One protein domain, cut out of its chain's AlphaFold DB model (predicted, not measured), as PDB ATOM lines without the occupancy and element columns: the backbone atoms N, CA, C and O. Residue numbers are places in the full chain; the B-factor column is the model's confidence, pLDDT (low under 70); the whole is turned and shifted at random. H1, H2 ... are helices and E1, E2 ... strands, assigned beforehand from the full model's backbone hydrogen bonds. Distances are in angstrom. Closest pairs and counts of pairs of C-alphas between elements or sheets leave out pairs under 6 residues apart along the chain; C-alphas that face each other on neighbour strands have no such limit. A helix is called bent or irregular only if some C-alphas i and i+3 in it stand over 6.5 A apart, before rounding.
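Overview. This is residues 17 to 110 of the 116 residues of an uncharacterized protein of Curtobacterium flaccumfaciens UCD-AKU (UniProt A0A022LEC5). A strongly twisted antiparallel sheet, built on two long, bent strands E3 and E4, curls round one helix, H1, and a second short helix, H2, folds back beside H1 and only grazes the sheet near E5. The link between E3 and E4 lies at one end of the long axis and the turn between E4 and E5 at the other. The printed part has 94 residues, with two named helices followed along the chain by five named strands; the sheet is branched, with E3 the antiparallel neighbour of E1, of E2 and of E4, and E5 the antiparallel neighbour of E4, and the class is mixed, helices and strands. The whole is compact, with a radius of gyration of the C-alphas of 13.4 A, yet elongated in outline, spanning 40 by 25 by 24 A.

Arrangement. E3, residues 71 to 83, has three neighbours, each antiparallel to it. E1, residues 51 to 57, and E2, residues 62 to 66, lie on one side of E3, beside its residues 78 to 83 and 71 to 75; E4, residues 93 to 104, lies on the other side. N 53 and O 81 of E1 and E3 are 2.8 A apart, N 64 and O 73 of E2 and E3 2.9 A, and N 78 and O 97 of E3 and E4 2.8 A, each within hydrogen-bond range. E5, residues 107 to 110, is the antiparallel neighbour of E4, with N 102 and O 109 within hydrogen-bond range at 2.9 A. E2, E3, E4 and E5 form a meander, each strand the antiparallel neighbour of the one before. E3 bends by 65 degrees at residue 79 and E4 by 53 degrees at residue 96. H1, residues 17 to 28, is on the sheet, which curls round it; its closest C-alphas to E1 are those of Glu 28 and Leu 52, 5.0 A apart. H2, residues 32 to 38, forms a helical hairpin with H1, at a shallow tilt of 20 degrees, opposite ways. H1 touches H2 with residues 23 to 27 alone, the closest C-alphas being those of Tyr 23 and Thr 35, 5.7 A apart. H2 only grazes the sheet with its residues 35 to 38; the C-alphas of Leu 38 and Arg 109 in E5 are 5.1 A apart. In H1 and H2 every O i to N i+4 pair is within hydrogen-bond range.

Along the chain. E3 is 33.5 A long from first to last C-alpha and E4 32.9 A; E1 measures 17.1 A and H1 16.4 A. C-alpha 17, where H1 begins, is at (-10.440, -9.686, 19.830). C-alpha 83, where E3 ends, is at (-25.425, -27.072, 14.717), and C-alpha 110, where E5 ends, at (-19.026, -6.215, 12.650).

Size, cuts and confidence. The C-alphas of Glu 87 and Ala 105, the two farthest apart, are 41.0 A apart. The printed part has no cut; the link from H2 to E1, residues 39 to 50, is long. The mean pLDDT of the printed part is 90.5, and residues 66 to 71 are under 70.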
ATOM      1  N   VAL A  17     -10.481  -8.352  19.203       97.44
ATOM      2  CA  VAL A  17     -10.440  -9.686  19.830       97.44
ATOM      3  C   VAL A  17     -11.413  -9.772  21.009       97.44
ATOM      4  O   VAL A  17     -12.170 -10.738  21.117       97.44
ATOM      5  N   GLU A  18     -11.443  -8.765  21.884       97.38
ATOM      6  CA  GLU A  18     -12.400  -8.708  23.001       97.38
ATOM      7  C   GLU A  18     -13.844  -8.615  22.506       97.38
ATOM      8  O   GLU A  18     -14.723  -9.300  23.030       97.38
ATOM      9  N   VAL A  19     -14.083  -7.823  21.460       97.19
ATOM     10  CA  VAL A  19     -15.407  -7.695  20.839       97.19
ATOM     11  C   VAL A  19     -15.841  -9.018  20.207       97.19
ATOM     12  O   VAL A  19     -16.985  -9.421  20.391       97.19
ATOM     13  N   THR A  20     -14.931  -9.742  19.551       97.44
ATOM     14  CA  THR A  20     -15.198 -11.075  18.981       97.44
ATOM     15  C   THR A  20     -15.583 -12.076  20.068       97.44
ATOM     16  O   THR A  20     -16.571 -12.797  19.929       97.44
ATOM     17  N   LYS A  21     -14.857 -12.090  21.194       97.44
ATOM     18  CA  LYS A  21     -15.185 -12.943  22.349       97.44
ATOM     19  C   LYS A  21     -16.564 -12.616  22.919       97.44
ATOM     20  O   LYS A  21     -17.334 -13.536  23.183       97.44
ATOM     21  N   ALA A  22     -16.885 -11.332  23.083       97.25
ATOM     22  CA  ALA A  22     -18.189 -10.896  23.579       97.25
ATOM     23  C   ALA A  22     -19.326 -11.247  22.608       97.25
ATOM     24  O   ALA A  22     -20.369 -11.742  23.030       97.25
ATOM     25  N   TYR A  23     -19.109 -11.043  21.307       97.38
ATOM     26  CA  TYR A  23     -20.066 -11.393  20.263       97.38
ATOM     27  C   TYR A  23     -20.355 -12.899  20.245       97.38
ATOM     28  O   TYR A  23     -21.516 -13.297  20.236       97.38
ATOM     29  N   LEU A  24     -19.322 -13.747  20.292       97.38
ATOM     30  CA  LEU A  24     -19.487 -15.203  20.274       97.38
ATOM     31  C   LEU A  24     -20.111 -15.740  21.565       97.38
ATOM     32  O   LEU A  24     -20.978 -16.607  21.490       97.38
ATOM     33  N   ALA A  25     -19.758 -15.180  22.726       96.75
ATOM     34  CA  ALA A  25     -20.437 -15.498  23.983       96.75
ATOM     35  C   ALA A  25     -21.936 -15.151  23.910       96.75
ATOM     36  O   ALA A  25     -22.789 -15.928  24.338       96.75
ATOM     37  N   ALA A  26     -22.277 -14.004  23.314       96.56
ATOM     38  CA  ALA A  26     -23.662 -13.617  23.079       96.56
ATOM     39  C   ALA A  26     -24.366 -14.535  22.067       96.56
ATOM     40  O   ALA A  26     -25.515 -14.909  22.291       96.56
ATOM     41  N   ALA A  27     -23.693 -14.927  20.984       96.25
ATOM     42  CA  ALA A  27     -24.235 -15.844  19.984       96.25
ATOM     43  C   ALA A  27     -24.509 -17.239  20.575       96.25
ATOM     44  O   ALA A  27     -25.576 -17.803  20.339       96.25
ATOM     45  N   GLU A  28     -23.589 -17.767  21.387       95.50
ATOM     46  CA  GLU A  28     -23.750 -19.036  22.110       95.50
ATOM     47  C   GLU A  28     -24.909 -18.973  23.116       95.50
ATOM     48  O   GLU A  28     -25.733 -19.887  23.174       95.50
ATOM     49  N   ALA A  29     -25.043 -17.858  23.841       95.31
ATOM     50  CA  ALA A  29     -26.156 -17.597  24.755       95.31
ATOM     51  C   ALA A  29     -27.455 -17.143  24.052       95.31
ATOM     52  O   ALA A  29     -28.425 -16.787  24.723       95.31
ATOM     53  N   GLN A  30     -27.479 -17.111  22.715       94.94
ATOM     54  CA  GLN A  30     -28.610 -16.669  21.888       94.94
ATOM     55  C   GLN A  30     -29.130 -15.253  22.219       94.94
ATOM     56  O   GLN A  30     -30.305 -14.925  22.017       94.94
ATOM     57  N   ARG A  31     -28.240 -14.376  22.696       95.69
ATOM     58  CA  ARG A  31     -28.481 -12.955  22.982       95.69
ATOM     59  C   ARG A  31     -28.516 -12.140  21.688       95.69
ATOM     60  O   ARG A  31     -27.579 -11.422  21.345       95.69
ATOM     61  N   CYS A  32     -29.621 -12.268  20.951       94.88
ATOM     62  CA  CYS A  32     -29.829 -11.572  19.676       94.88
ATOM     63  C   CYS A  32     -29.800 -10.041  19.797       94.88
ATOM     64  O   CYS A  32     -29.571  -9.366  18.803       94.88
ATOM     65  N   ASP A  33     -30.082  -9.482  20.970       95.06
ATOM     66  CA  ASP A  33     -29.975  -8.049  21.247       95.06
ATOM     67  C   ASP A  33     -28.525  -7.557  21.140       95.06
ATOM     68  O   ASP A  33     -28.261  -6.557  20.474       95.06
ATOM     69  N   VAL A  34     -27.584  -8.298  21.734       95.12
ATOM     70  CA  VAL A  34     -26.154  -7.958  21.739       95.12
ATOM     71  C   VAL A  34     -25.546  -8.160  20.356       95.12
ATOM     72  O   VAL A  34     -24.880  -7.260  19.849       95.12
ATOM     73  N   THR A  35     -25.789  -9.309  19.716       96.31
ATOM     74  CA  THR A  35     -25.179  -9.584  18.406       96.31
ATOM     75  C   THR A  35     -25.710  -8.640  17.334       96.31
ATOM     76  O   THR A  35     -24.916  -8.109  16.569       96.31
ATOM     77  N   LYS A  36     -27.008  -8.301  17.344       95.81
ATOM     78  CA  LYS A  36     -27.555  -7.262  16.452       95.81
ATOM     79  C   LYS A  36     -26.950  -5.888  16.709       95.81
ATOM     80  O   LYS A  36     -26.612  -5.199  15.759       95.81
ATOM     81  N   ALA A  37     -26.795  -5.483  17.966       94.88
ATOM     82  CA  ALA A  37     -26.224  -4.178  18.294       94.88
ATOM     83  C   ALA A  37     -24.733  -4.047  17.918       94.88
ATOM     84  O   ALA A  37     -24.230  -2.931  17.759       94.88
ATOM     85  N   LEU A  38     -24.028  -5.173  17.773       95.69
ATOM     86  CA  LEU A  38     -22.640  -5.231  17.320       95.69
ATOM     87  C   LEU A  38     -22.487  -5.384  15.803       95.69
ATOM     88  O   LEU A  38     -21.366  -5.235  15.327       95.69
ATOM     89  N   THR A  39     -23.562  -5.629  15.055       95.31
ATOM     90  CA  THR A  39     -23.529  -5.875  13.607       95.31
ATOM     91  C   THR A  39     -24.055  -4.678  12.819       95.31
ATOM     92  O   THR A  39     -25.084  -4.108  13.170       95.31
ATOM     93  N   LEU A  40     -23.355  -4.294  11.748       92.56
ATOM     94  CA  LEU A  40     -23.866  -3.346  10.753       92.56
ATOM     95  C   LEU A  40     -24.670  -4.062   9.666       92.56
ATOM     96  O   LEU A  40     -24.464  -5.245   9.408       92.56
ATOM     97  N   ASP A  41     -25.515  -3.304   8.967       88.69
ATOM     98  CA  ASP A  41     -26.408  -3.801   7.910       88.69
ATOM     99  C   ASP A  41     -25.681  -4.429   6.704       88.69
ATOM    100  O   ASP A  41     -26.316  -5.055   5.857       88.69
ATOM    101  N   SER A  42     -24.354  -4.282   6.611       87.12
ATOM    102  CA  SER A  42     -23.523  -4.935   5.592       87.12
ATOM    103  C   SER A  42     -23.388  -6.446   5.795       87.12
ATOM    104  O   SER A  42     -23.024  -7.150   4.857       87.12
ATOM    105  N   THR A  43     -23.683  -6.958   6.992       92.56
ATOM    106  CA  THR A  43     -23.663  -8.391   7.296       92.56
ATOM    107  C   THR A  43     -24.811  -8.770   8.233       92.56
ATOM    108  O   THR A  43     -25.660  -7.960   8.598       92.56
ATOM    109  N   TRP A  44     -24.895 -10.045   8.592       93.12
ATOM    110  CA  TRP A  44     -25.987 -10.598   9.387       93.12
ATOM    111  C   TRP A  44     -25.597 -10.775  10.863       93.12
ATOM    112  O   TRP A  44     -24.432 -10.928  11.209       93.12
ATOM    113  N   ALA A  45     -26.565 -10.751  11.779       95.62
ATOM    114  CA  ALA A  45     -26.302 -10.973  13.204       95.62
ATOM    115  C   ALA A  45     -26.508 -12.449  13.563       95.62
ATOM    116  O   ALA A  45     -27.630 -12.967  13.522       95.62
ATOM    117  N   TRP A  46     -25.436 -13.134  13.950       94.19
ATOM    118  CA  TRP A  46     -25.493 -14.540  14.326       94.19
ATOM    119  C   TRP A  46     -26.065 -14.686  15.735       94.19
ATOM    120  O   TRP A  46     -25.434 -14.297  16.711       94.19
ATOM    121  N   CYS A  47     -27.283 -15.228  15.866       93.00
ATOM    122  CA  CYS A  47     -27.855 -15.486  17.194       93.00
ATOM    123  C   CYS A  47     -28.703 -16.753  17.372       93.00
ATOM    124  O   CYS A  47     -28.921 -17.154  18.511       93.00
ATOM    125  N   ARG A  48     -29.230 -17.377  16.307       89.62
ATOM    126  CA  ARG A  48     -30.167 -18.516  16.446       89.62
ATOM    127  C   ARG A  48     -29.808 -19.732  15.602       89.62
ATOM    128  O   ARG A  48     -29.602 -20.804  16.169       89.62
ATOM    129  N   ASN A  49     -29.767 -19.568  14.280       88.25
ATOM    130  CA  ASN A  49     -29.447 -20.643  13.346       88.25
ATOM    131  C   ASN A  49     -28.257 -20.240  12.458       88.25
ATOM    132  O   ASN A  49     -28.286 -19.131  11.923       88.25
ATOM    133  N   PRO A  50     -27.239 -21.104  12.312       91.75
ATOM    134  CA  PRO A  50     -27.015 -22.306  13.124       91.75
ATOM    135  C   PRO A  50     -26.813 -21.961  14.607       91.75
ATOM    136  O   PRO A  50     -26.441 -20.844  14.948       91.75
ATOM    137  N   THR A  51     -27.077 -22.885  15.526       94.06
ATOM    138  CA  THR A  51     -26.772 -22.651  16.943       94.06
ATOM    139  C   THR A  51     -25.278 -22.835  17.172       94.06
ATOM    140  O   THR A  51     -24.737 -23.915  16.918       94.06
ATOM    141  N   LEU A  52     -24.606 -21.795  17.667       96.12
ATOM    142  CA  LEU A  52     -23.211 -21.880  18.084       96.12
ATOM    143  C   LEU A  52     -23.102 -22.771  19.332       96.12
ATOM    144  O   LEU A  52     -23.899 -22.651  20.259       96.12
ATOM    145  N   ARG A  53     -22.150 -23.707  19.328       95.62
ATOM    146  CA  ARG A  53     -21.965 -24.693  20.407       95.62
ATOM    147  C   ARG A  53     -20.647 -24.561  21.143       95.62
ATOM    148  O   ARG A  53     -20.580 -24.957  22.298       95.62
ATOM    149  N   LYS A  54     -19.594 -24.176  20.420       95.88
ATOM    150  CA  LYS A  54     -18.234 -23.975  20.926       95.88
ATOM    151  C   LYS A  54     -17.515 -23.008  20.007       95.88
ATOM    152  O   LYS A  54     -17.783 -22.997  18.802       95.88
ATOM    153  N   TYR A  55     -16.551 -22.283  20.551       96.94
ATOM    154  CA  TYR A  55     -15.664 -21.455  19.755       96.94
ATOM    155  C   TYR A  55     -14.285 -21.300  20.400       96.94
ATOM    156  O   TYR A  55     -14.136 -21.385  21.617       96.94
ATOM    157  N   THR A  56     -13.293 -21.022  19.562       97.12
ATOM    158  CA  THR A  56     -11.961 -20.553  19.950       97.12
ATOM    159  C   THR A  56     -11.673 -19.287  19.160       97.12
ATOM    160  O   THR A  56     -11.932 -19.247  17.959       97.12
ATOM    161  N   VAL A  57     -11.149 -18.258  19.821       97.00
ATOM    162  CA  VAL A  57     -10.813 -16.967  19.200       97.00
ATOM    163  C   VAL A  57      -9.300 -16.835  19.147       97.00
ATOM    164  O   VAL A  57      -8.643 -17.120  20.152       97.00
ATOM    165  N   ALA A  58      -8.760 -16.399  18.009       95.75
ATOM    166  CA  ALA A  58      -7.359 -16.020  17.908       95.75
ATOM    167  C   ALA A  58      -7.007 -14.915  18.922       95.75
ATOM    168  O   ALA A  58      -7.852 -14.152  19.394       95.75
ATOM    169  N   ASP A  59      -5.735 -14.840  19.286       94.94
ATOM    170  CA  ASP A  59      -5.208 -13.866  20.241       94.94
ATOM    171  C   ASP A  59      -4.924 -12.494  19.615       94.94
ATOM    172  O   ASP A  59      -4.803 -11.502  20.335       94.94
ATOM    173  N   LYS A  60      -4.870 -12.425  18.283       92.50
ATOM    174  CA  LYS A  60      -4.596 -11.215  17.509       92.50
ATOM    175  C   LYS A  60      -5.684 -10.937  16.471       92.50
ATOM    176  O   LYS A  60      -6.349 -11.846  15.983       92.50
ATOM    177  N   ALA A  61      -5.813  -9.661  16.123       92.62
ATOM    178  CA  ALA A  61      -6.563  -9.214  14.959       92.62
ATOM    179  C   ALA A  61      -5.588  -8.878  13.827       92.62
ATOM    180  O   ALA A  61      -4.512  -8.330  14.077       92.62
ATOM    181  N   GLU A  62      -5.978  -9.166  12.594       90.50
ATOM    182  CA  GLU A  62      -5.236  -8.791  11.396       90.50
ATOM    183  C   GLU A  62      -5.922  -7.607  10.719       90.50
ATOM    184  O   GLU A  62      -7.145  -7.562  10.598       90.50
ATOM    185  N   SER A  63      -5.136  -6.604  10.321       85.31
ATOM    186  CA  SER A  63      -5.655  -5.466   9.563       85.31
ATOM    187  C   SER A  63      -5.687  -5.813   8.083       85.31
ATOM    188  O   SER A  63      -4.632  -6.042   7.491       85.31
ATOM    189  N   VAL A  64      -6.876  -5.823   7.489       81.81
ATOM    190  CA  VAL A  64      -7.075  -6.130   6.070       81.81
ATOM    191  C   VAL A  64      -7.633  -4.910   5.325       81.81
ATOM    192  O   VAL A  64      -8.406  -4.128   5.893       81.81
ATOM    193  N   PRO A  65      -7.228  -4.685   4.065       74.06
ATOM    194  CA  PRO A  65      -7.798  -3.622   3.250       74.06
ATOM    195  C   PRO A  65      -9.221  -3.989   2.811       74.06
ATOM    196  O   PRO A  65      -9.414  -4.968   2.094       74.06
ATOM    197  N   PHE A  66     -10.206  -3.171   3.183       63.47
ATOM    198  CA  PHE A  66     -11.569  -3.267   2.655       63.47
ATOM    199  C   PHE A  66     -11.661  -2.467   1.348       63.47
ATOM    200  O   PHE A  66     -11.296  -1.286   1.326       63.47
ATOM    201  N   ASN A  67     -12.128  -3.074   0.250       54.66
ATOM    202  CA  ASN A  67     -12.206  -2.399  -1.053       54.66
ATOM    203  C   ASN A  67     -13.613  -2.424  -1.683       54.66
ATOM    204  O   ASN A  67     -14.239  -3.483  -1.677       54.66
ATOM    205  N   PRO A  68     -14.070  -1.314  -2.318       50.41
ATOM    206  CA  PRO A  68     -13.344  -0.059  -2.571       50.41
ATOM    207  C   PRO A  68     -13.885   1.137  -1.757       50.41
ATOM    208  O   PRO A  68     -15.045   1.522  -1.900       50.41
ATOM    209  N   GLY A  69     -13.016   1.757  -0.941       52.59
ATOM    210  CA  GLY A  69     -13.343   2.958  -0.146       52.59
ATOM    211  C   GLY A  69     -12.292   3.453   0.871       52.59
ATOM    212  O   GLY A  69     -12.494   4.511   1.458       52.59
ATOM    213  N   HIS A  70     -11.159   2.755   1.057       52.28
ATOM    214  CA  HIS A  70     -10.055   3.126   1.972       52.28
ATOM    215  C   HIS A  70     -10.358   3.076   3.485       52.28
ATOM    216  O   HIS A  70      -9.790   3.848   4.257       52.28
ATOM    217  N   THR A  71     -11.178   2.132   3.950       67.44
ATOM    218  CA  THR A  71     -11.222   1.775   5.380       67.44
ATOM    219  C   THR A  71     -10.465   0.473   5.633       67.44
ATOM    220  O   THR A  71     -10.577  -0.480   4.872       67.44
ATOM    221  N   THR A  72      -9.658   0.425   6.691       80.12
ATOM    222  CA  THR A  72      -9.040  -0.818   7.173       80.12
ATOM    223  C   THR A  72     -10.028  -1.558   8.063       80.12
ATOM    224  O   THR A  72     -10.540  -0.966   9.017       80.12
ATOM    225  N   GLU A  73     -10.257  -2.837   7.797       88.81
ATOM    226  CA  GLU A  73     -10.971  -3.713   8.723       88.81
ATOM    227  C   GLU A  73      -9.985  -4.439   9.625       88.81
ATOM    228  O   GLU A  73      -8.840  -4.692   9.256       88.81
ATOM    229  N   SER A  74     -10.429  -4.758  10.834       93.62
ATOM    230  CA  SER A  74      -9.715  -5.660  11.731       93.62
ATOM    231  C   SER A  74     -10.454  -6.985  11.784       93.62
ATOM    232  O   SER A  74     -11.548  -7.044  12.345       93.62
ATOM    233  N   CYS A  75      -9.858  -8.026  11.215       94.69
ATOM    234  CA  CYS A  75     -10.412  -9.371  11.192       94.69
ATOM    235  C   CYS A  75      -9.792 -10.232  12.286       94.69
ATOM    236  O   CYS A  75      -8.587 -10.186  12.532       94.69
ATOM    237  N   VAL A  76     -10.625 -11.011  12.964       96.38
ATOM    238  CA  VAL A  76     -10.202 -11.969  13.983       96.38
ATOM    239  C   VAL A  76     -10.608 -13.355  13.523       96.38
ATOM    240  O   VAL A  76     -11.797 -13.633  13.345       96.38
ATOM    241  N   ASP A  77      -9.617 -14.223  13.359       96.00
ATOM    242  CA  ASP A  77      -9.860 -15.620  13.032       96.00
ATOM    243  C   ASP A  77     -10.373 -16.383  14.244       96.00
ATOM    244  O   ASP A  77      -9.945 -16.208  15.390       96.00
ATOM    245  N   THR A  78     -11.320 -17.268  13.980       95.81
ATOM    246  CA  THR A  78     -11.970 -18.084  14.990       95.81
ATOM    247  C   THR A  78     -12.170 -19.489  14.461       95.81
ATOM    248  O   THR A  78     -12.274 -19.727  13.261       95.81
ATOM    249  N   THR A  79     -12.234 -20.449  15.371       96.81
ATOM    250  CA  THR A  79     -12.769 -21.774  15.076       96.81
ATOM    251  C   THR A  79     -14.125 -21.871  15.742       96.81
ATOM    252  O   THR A  79     -14.208 -21.740  16.958       96.81
ATOM    253  N   VAL A  80     -15.181 -22.110  14.972       95.94
ATOM    254  CA  VAL A  80     -16.552 -22.235  15.476       95.94
ATOM    255  C   VAL A  80     -17.057 -23.649  15.258       95.94
ATOM    256  O   VAL A  80     -16.786 -24.267  14.232       95.94
ATOM    257  N   THR A  81     -17.805 -24.170  16.225       96.50
ATOM    258  CA  THR A  81     -18.580 -25.405  16.079       96.50
ATOM    259  C   THR A  81     -20.048 -25.051  16.168       96.50
ATOM    260  O   THR A  81     -20.485 -24.514  17.188       96.50
ATOM    261  N   SER A  82     -20.813 -25.357  15.125       94.88
ATOM    262  CA  SER A  82     -22.230 -25.009  15.072       94.88
ATOM    263  C   SER A  82     -23.111 -26.199  14.704       94.88
ATOM    264  O   SER A  82     -22.647 -27.191  14.136       94.88
ATOM    265  N   ARG A  83     -24.385 -26.114  15.088       93.56
ATOM    266  CA  ARG A  83     -25.425 -27.072  14.717       93.56
ATOM    267  C   ARG A  83     -26.621 -26.319  14.161       93.56
ATOM    268  O   ARG A  83     -27.289 -25.597  14.897       93.56
ATOM    269  N   ALA A  84     -26.854 -26.490  12.878       89.25
ATOM    270  CA  ALA A  84     -27.986 -25.981  12.146       89.25
ATOM    271  C   ALA A  84     -29.243 -26.841  12.355       89.25
ATOM    272  O   ALA A  84     -29.195 -27.890  13.010       89.25
ATOM    273  N   SER A  85     -30.367 -26.373  11.817       84.56
ATOM    274  CA  SER A  85     -31.653 -27.072  11.852       84.56
ATOM    275  C   SER A  85     -31.648 -28.363  11.039       84.56
ATOM    276  O   SER A  85     -32.136 -29.381  11.527       84.56
ATOM    277  N   GLU A  86     -31.090 -28.336   9.831       87.38
ATOM    278  CA  GLU A  86     -31.023 -29.499   8.946       87.38
ATOM    279  C   GLU A  86     -29.608 -30.084   8.941       87.38
ATOM    280  O   GLU A  86     -28.624 -29.346   8.960       87.38
ATOM    281  N   GLU A  87     -29.465 -31.413   8.905       80.19
ATOM    282  CA  GLU A  87     -28.143 -32.064   8.949       80.19
ATOM    283  C   GLU A  87     -27.270 -31.734   7.728       80.19
ATOM    284  O   GLU A  87     -26.051 -31.605   7.857       80.19
ATOM    285  N   SER A  88     -27.885 -31.526   6.562       84.31
ATOM    286  CA  SER A  88     -27.199 -31.164   5.319       84.31
ATOM    287  C   SER A  88     -26.760 -29.702   5.250       84.31
ATOM    288  O   SER A  88     -26.072 -29.334   4.298       84.31
ATOM    289  N   GLU A  89     -27.145 -28.853   6.211       86.19
ATOM    290  CA  GLU A  89     -26.780 -27.439   6.162       86.19
ATOM    291  C   GLU A  89     -25.256 -27.274   6.227       86.19
ATOM    292  O   GLU A  89     -24.597 -27.789   7.143       86.19
ATOM    293  N   PRO A  90     -24.677 -26.499   5.295       81.19
ATOM    294  CA  PRO A  90     -23.242 -26.434   5.108       81.19
ATOM    295  C   PRO A  90     -22.524 -25.814   6.292       81.19
ATOM    296  O   PRO A  90     -21.306 -25.897   6.286       81.19
ATOM    297  N   MET A  91     -23.216 -25.205   7.269       84.50
ATOM    298  CA  MET A  91     -22.635 -24.626   8.487       84.50
ATOM    299  C   MET A  91     -22.472 -25.619   9.655       84.50
ATOM    300  O   MET A  91     -21.769 -25.298  10.615       84.50
ATOM    301  N   ASN A  92     -23.036 -26.830   9.574       90.69
ATOM    302  CA  ASN A  92     -22.864 -27.856  10.607       90.69
ATOM    303  C   ASN A  92     -21.391 -28.223  10.852       90.69
ATOM    304  O   ASN A  92     -20.570 -28.245   9.935       90.69
ATOM    305  N   GLY A  93     -21.058 -28.550  12.099       93.62
ATOM    306  CA  GLY A  93     -19.725 -29.009  12.488       93.62
ATOM    307  C   GLY A  93     -18.741 -27.877  12.786       93.62
ATOM    308  O   GLY A  93     -19.137 -26.740  13.049       93.62
ATOM    309  N   THR A  94     -17.452 -28.222  12.805       95.50
ATOM    310  CA  THR A  94     -16.351 -27.320  13.175       95.50
ATOM    311  C   THR A  94     -15.675 -26.738  11.937       95.50
ATOM    312  O   THR A  94     -15.380 -27.473  10.999       95.50
ATOM    313  N   ARG A  95     -15.405 -25.428  11.936       94.31
ATOM    314  CA  ARG A  95     -14.736 -24.720  10.831       94.31
ATOM    315  C   ARG A  95     -14.000 -23.476  11.307       94.31
ATOM    316  O   ARG A  95     -14.351 -22.915  12.346       94.31
ATOM    317  N   THR A  96     -13.062 -23.010  10.491       94.12
ATOM    318  CA  THR A  96     -12.537 -21.646  10.594       94.12
ATOM    319  C   THR A  96     -13.593 -20.645  10.135       94.12
ATOM    320  O   THR A  96     -14.382 -20.928   9.228       94.12
ATOM    321  N   TRP A  97     -13.627 -19.499  10.801       94.25
ATOM    322  CA  TRP A  97     -14.525 -18.390  10.530       94.25
ATOM    323  C   TRP A  97     -13.842 -17.088  10.939       94.25
ATOM    324  O   TRP A  97     -13.260 -17.024  12.021       94.25
ATOM    325  N   SER A  98     -13.935 -16.058  10.117       95.12
ATOM    326  CA  SER A  98     -13.330 -14.754  10.378       95.12
ATOM    327  C   SER A  98     -14.429 -13.741  10.689       95.12
ATOM    328  O   SER A  98     -15.491 -13.753  10.066       95.12
ATOM    329  N   PHE A  99     -14.189 -12.890  11.685       95.44
ATOM    330  CA  PHE A  99     -15.070 -11.780  12.056       95.44
ATOM    331  C   PHE A  99     -14.335 -10.465  11.825       95.44
ATOM    332  O   PHE A  99     -13.334 -10.203  12.493       95.44
ATOM    333  N   CYS A 100     -14.824  -9.651  10.895       94.31
ATOM    334  CA  CYS A 100     -14.187  -8.415  10.460       94.31
ATOM    335  C   CYS A 100     -14.957  -7.197  10.962       94.31
ATOM    336  O   CYS A 100     -16.181  -7.108  10.848       94.31
ATOM    337  N   PHE A 101     -14.224  -6.265  11.565       93.69
ATOM    338  CA  PHE A 101     -14.793  -5.109  12.237       93.69
ATOM    339  C   PHE A 101     -14.237  -3.803  11.691       93.69
ATOM    340  O   PHE A 101     -13.037  -3.672  11.440       93.69
ATOM    341  N   THR A 102     -15.092  -2.785  11.674       92.62
ATOM    342  CA  THR A 102     -14.687  -1.388  11.513       92.62
ATOM    343  C   THR A 102     -14.790  -0.627  12.832       92.62
ATOM    344  O   THR A 102     -15.632  -0.931  13.690       92.62
ATOM    345  N   LYS A 103     -13.926   0.373  13.020       91.50
ATOM    346  CA  LYS A 103     -13.948   1.224  14.212       91.50
ATOM    347  C   LYS A 103     -14.924   2.379  14.015       91.50
ATOM    348  O   LYS A 103     -14.769   3.183  13.105       91.50
ATOM    349  N   THR A 104     -15.875   2.515  14.933       89.44
ATOM    350  CA  THR A 104     -16.776   3.673  15.028       89.44
ATOM    351  C   THR A 104     -16.510   4.459  16.315       89.44
ATOM    352  O   THR A 104     -15.824   3.977  17.222       89.44
ATOM    353  N   ALA A 105     -17.116   5.644  16.445       87.94
ATOM    354  CA  ALA A 105     -17.093   6.414  17.694       87.94
ATOM    355  C   ALA A 105     -17.665   5.620  18.891       87.94
ATOM    356  O   ALA A 105     -17.221   5.787  20.024       87.94
ATOM    357  N   SER A 106     -18.607   4.706  18.637       87.00
ATOM    358  CA  SER A 106     -19.251   3.853  19.644       87.00
ATOM    359  C   SER A 106     -18.559   2.494  19.832       87.00
ATOM    360  O   SER A 106     -19.143   1.581  20.420       87.00
ATOM    361  N   GLY A 107     -17.335   2.331  19.322       92.94
ATOM    362  CA  GLY A 107     -16.570   1.084  19.374       92.94
ATOM    363  C   GLY A 107     -16.570   0.312  18.058       92.94
ATOM    364  O   GLY A 107     -16.921   0.841  17.005       92.94
ATOM    365  N   TRP A 108     -16.138  -0.944  18.109       94.94
ATOM    366  CA  TRP A 108     -16.070  -1.803  16.926       94.94
ATOM    367  C   TRP A 108     -17.450  -2.314  16.527       94.94
ATOM    368  O   TRP A 108     -18.272  -2.621  17.395       94.94
ATOM    369  N   ARG A 109     -17.703  -2.397  15.222       95.38
ATOM    370  CA  ARG A 109     -18.917  -2.992  14.663       95.38
ATOM    371  C   ARG A 109     -18.553  -3.977  13.568       95.38
ATOM    372  O   ARG A 109     -17.673  -3.686  12.763       95.38
ATOM    373  N   LEU A 110     -19.202  -5.134  13.603       95.00
ATOM    374  CA  LEU A 110     -19.026  -6.215  12.650       95.00
ATOM    375  C   LEU A 110     -19.558  -5.752  11.298       95.00
ATOM    376  O   LEU A 110     -20.726  -5.373  11.186       95.00
TER     377      LEU A 110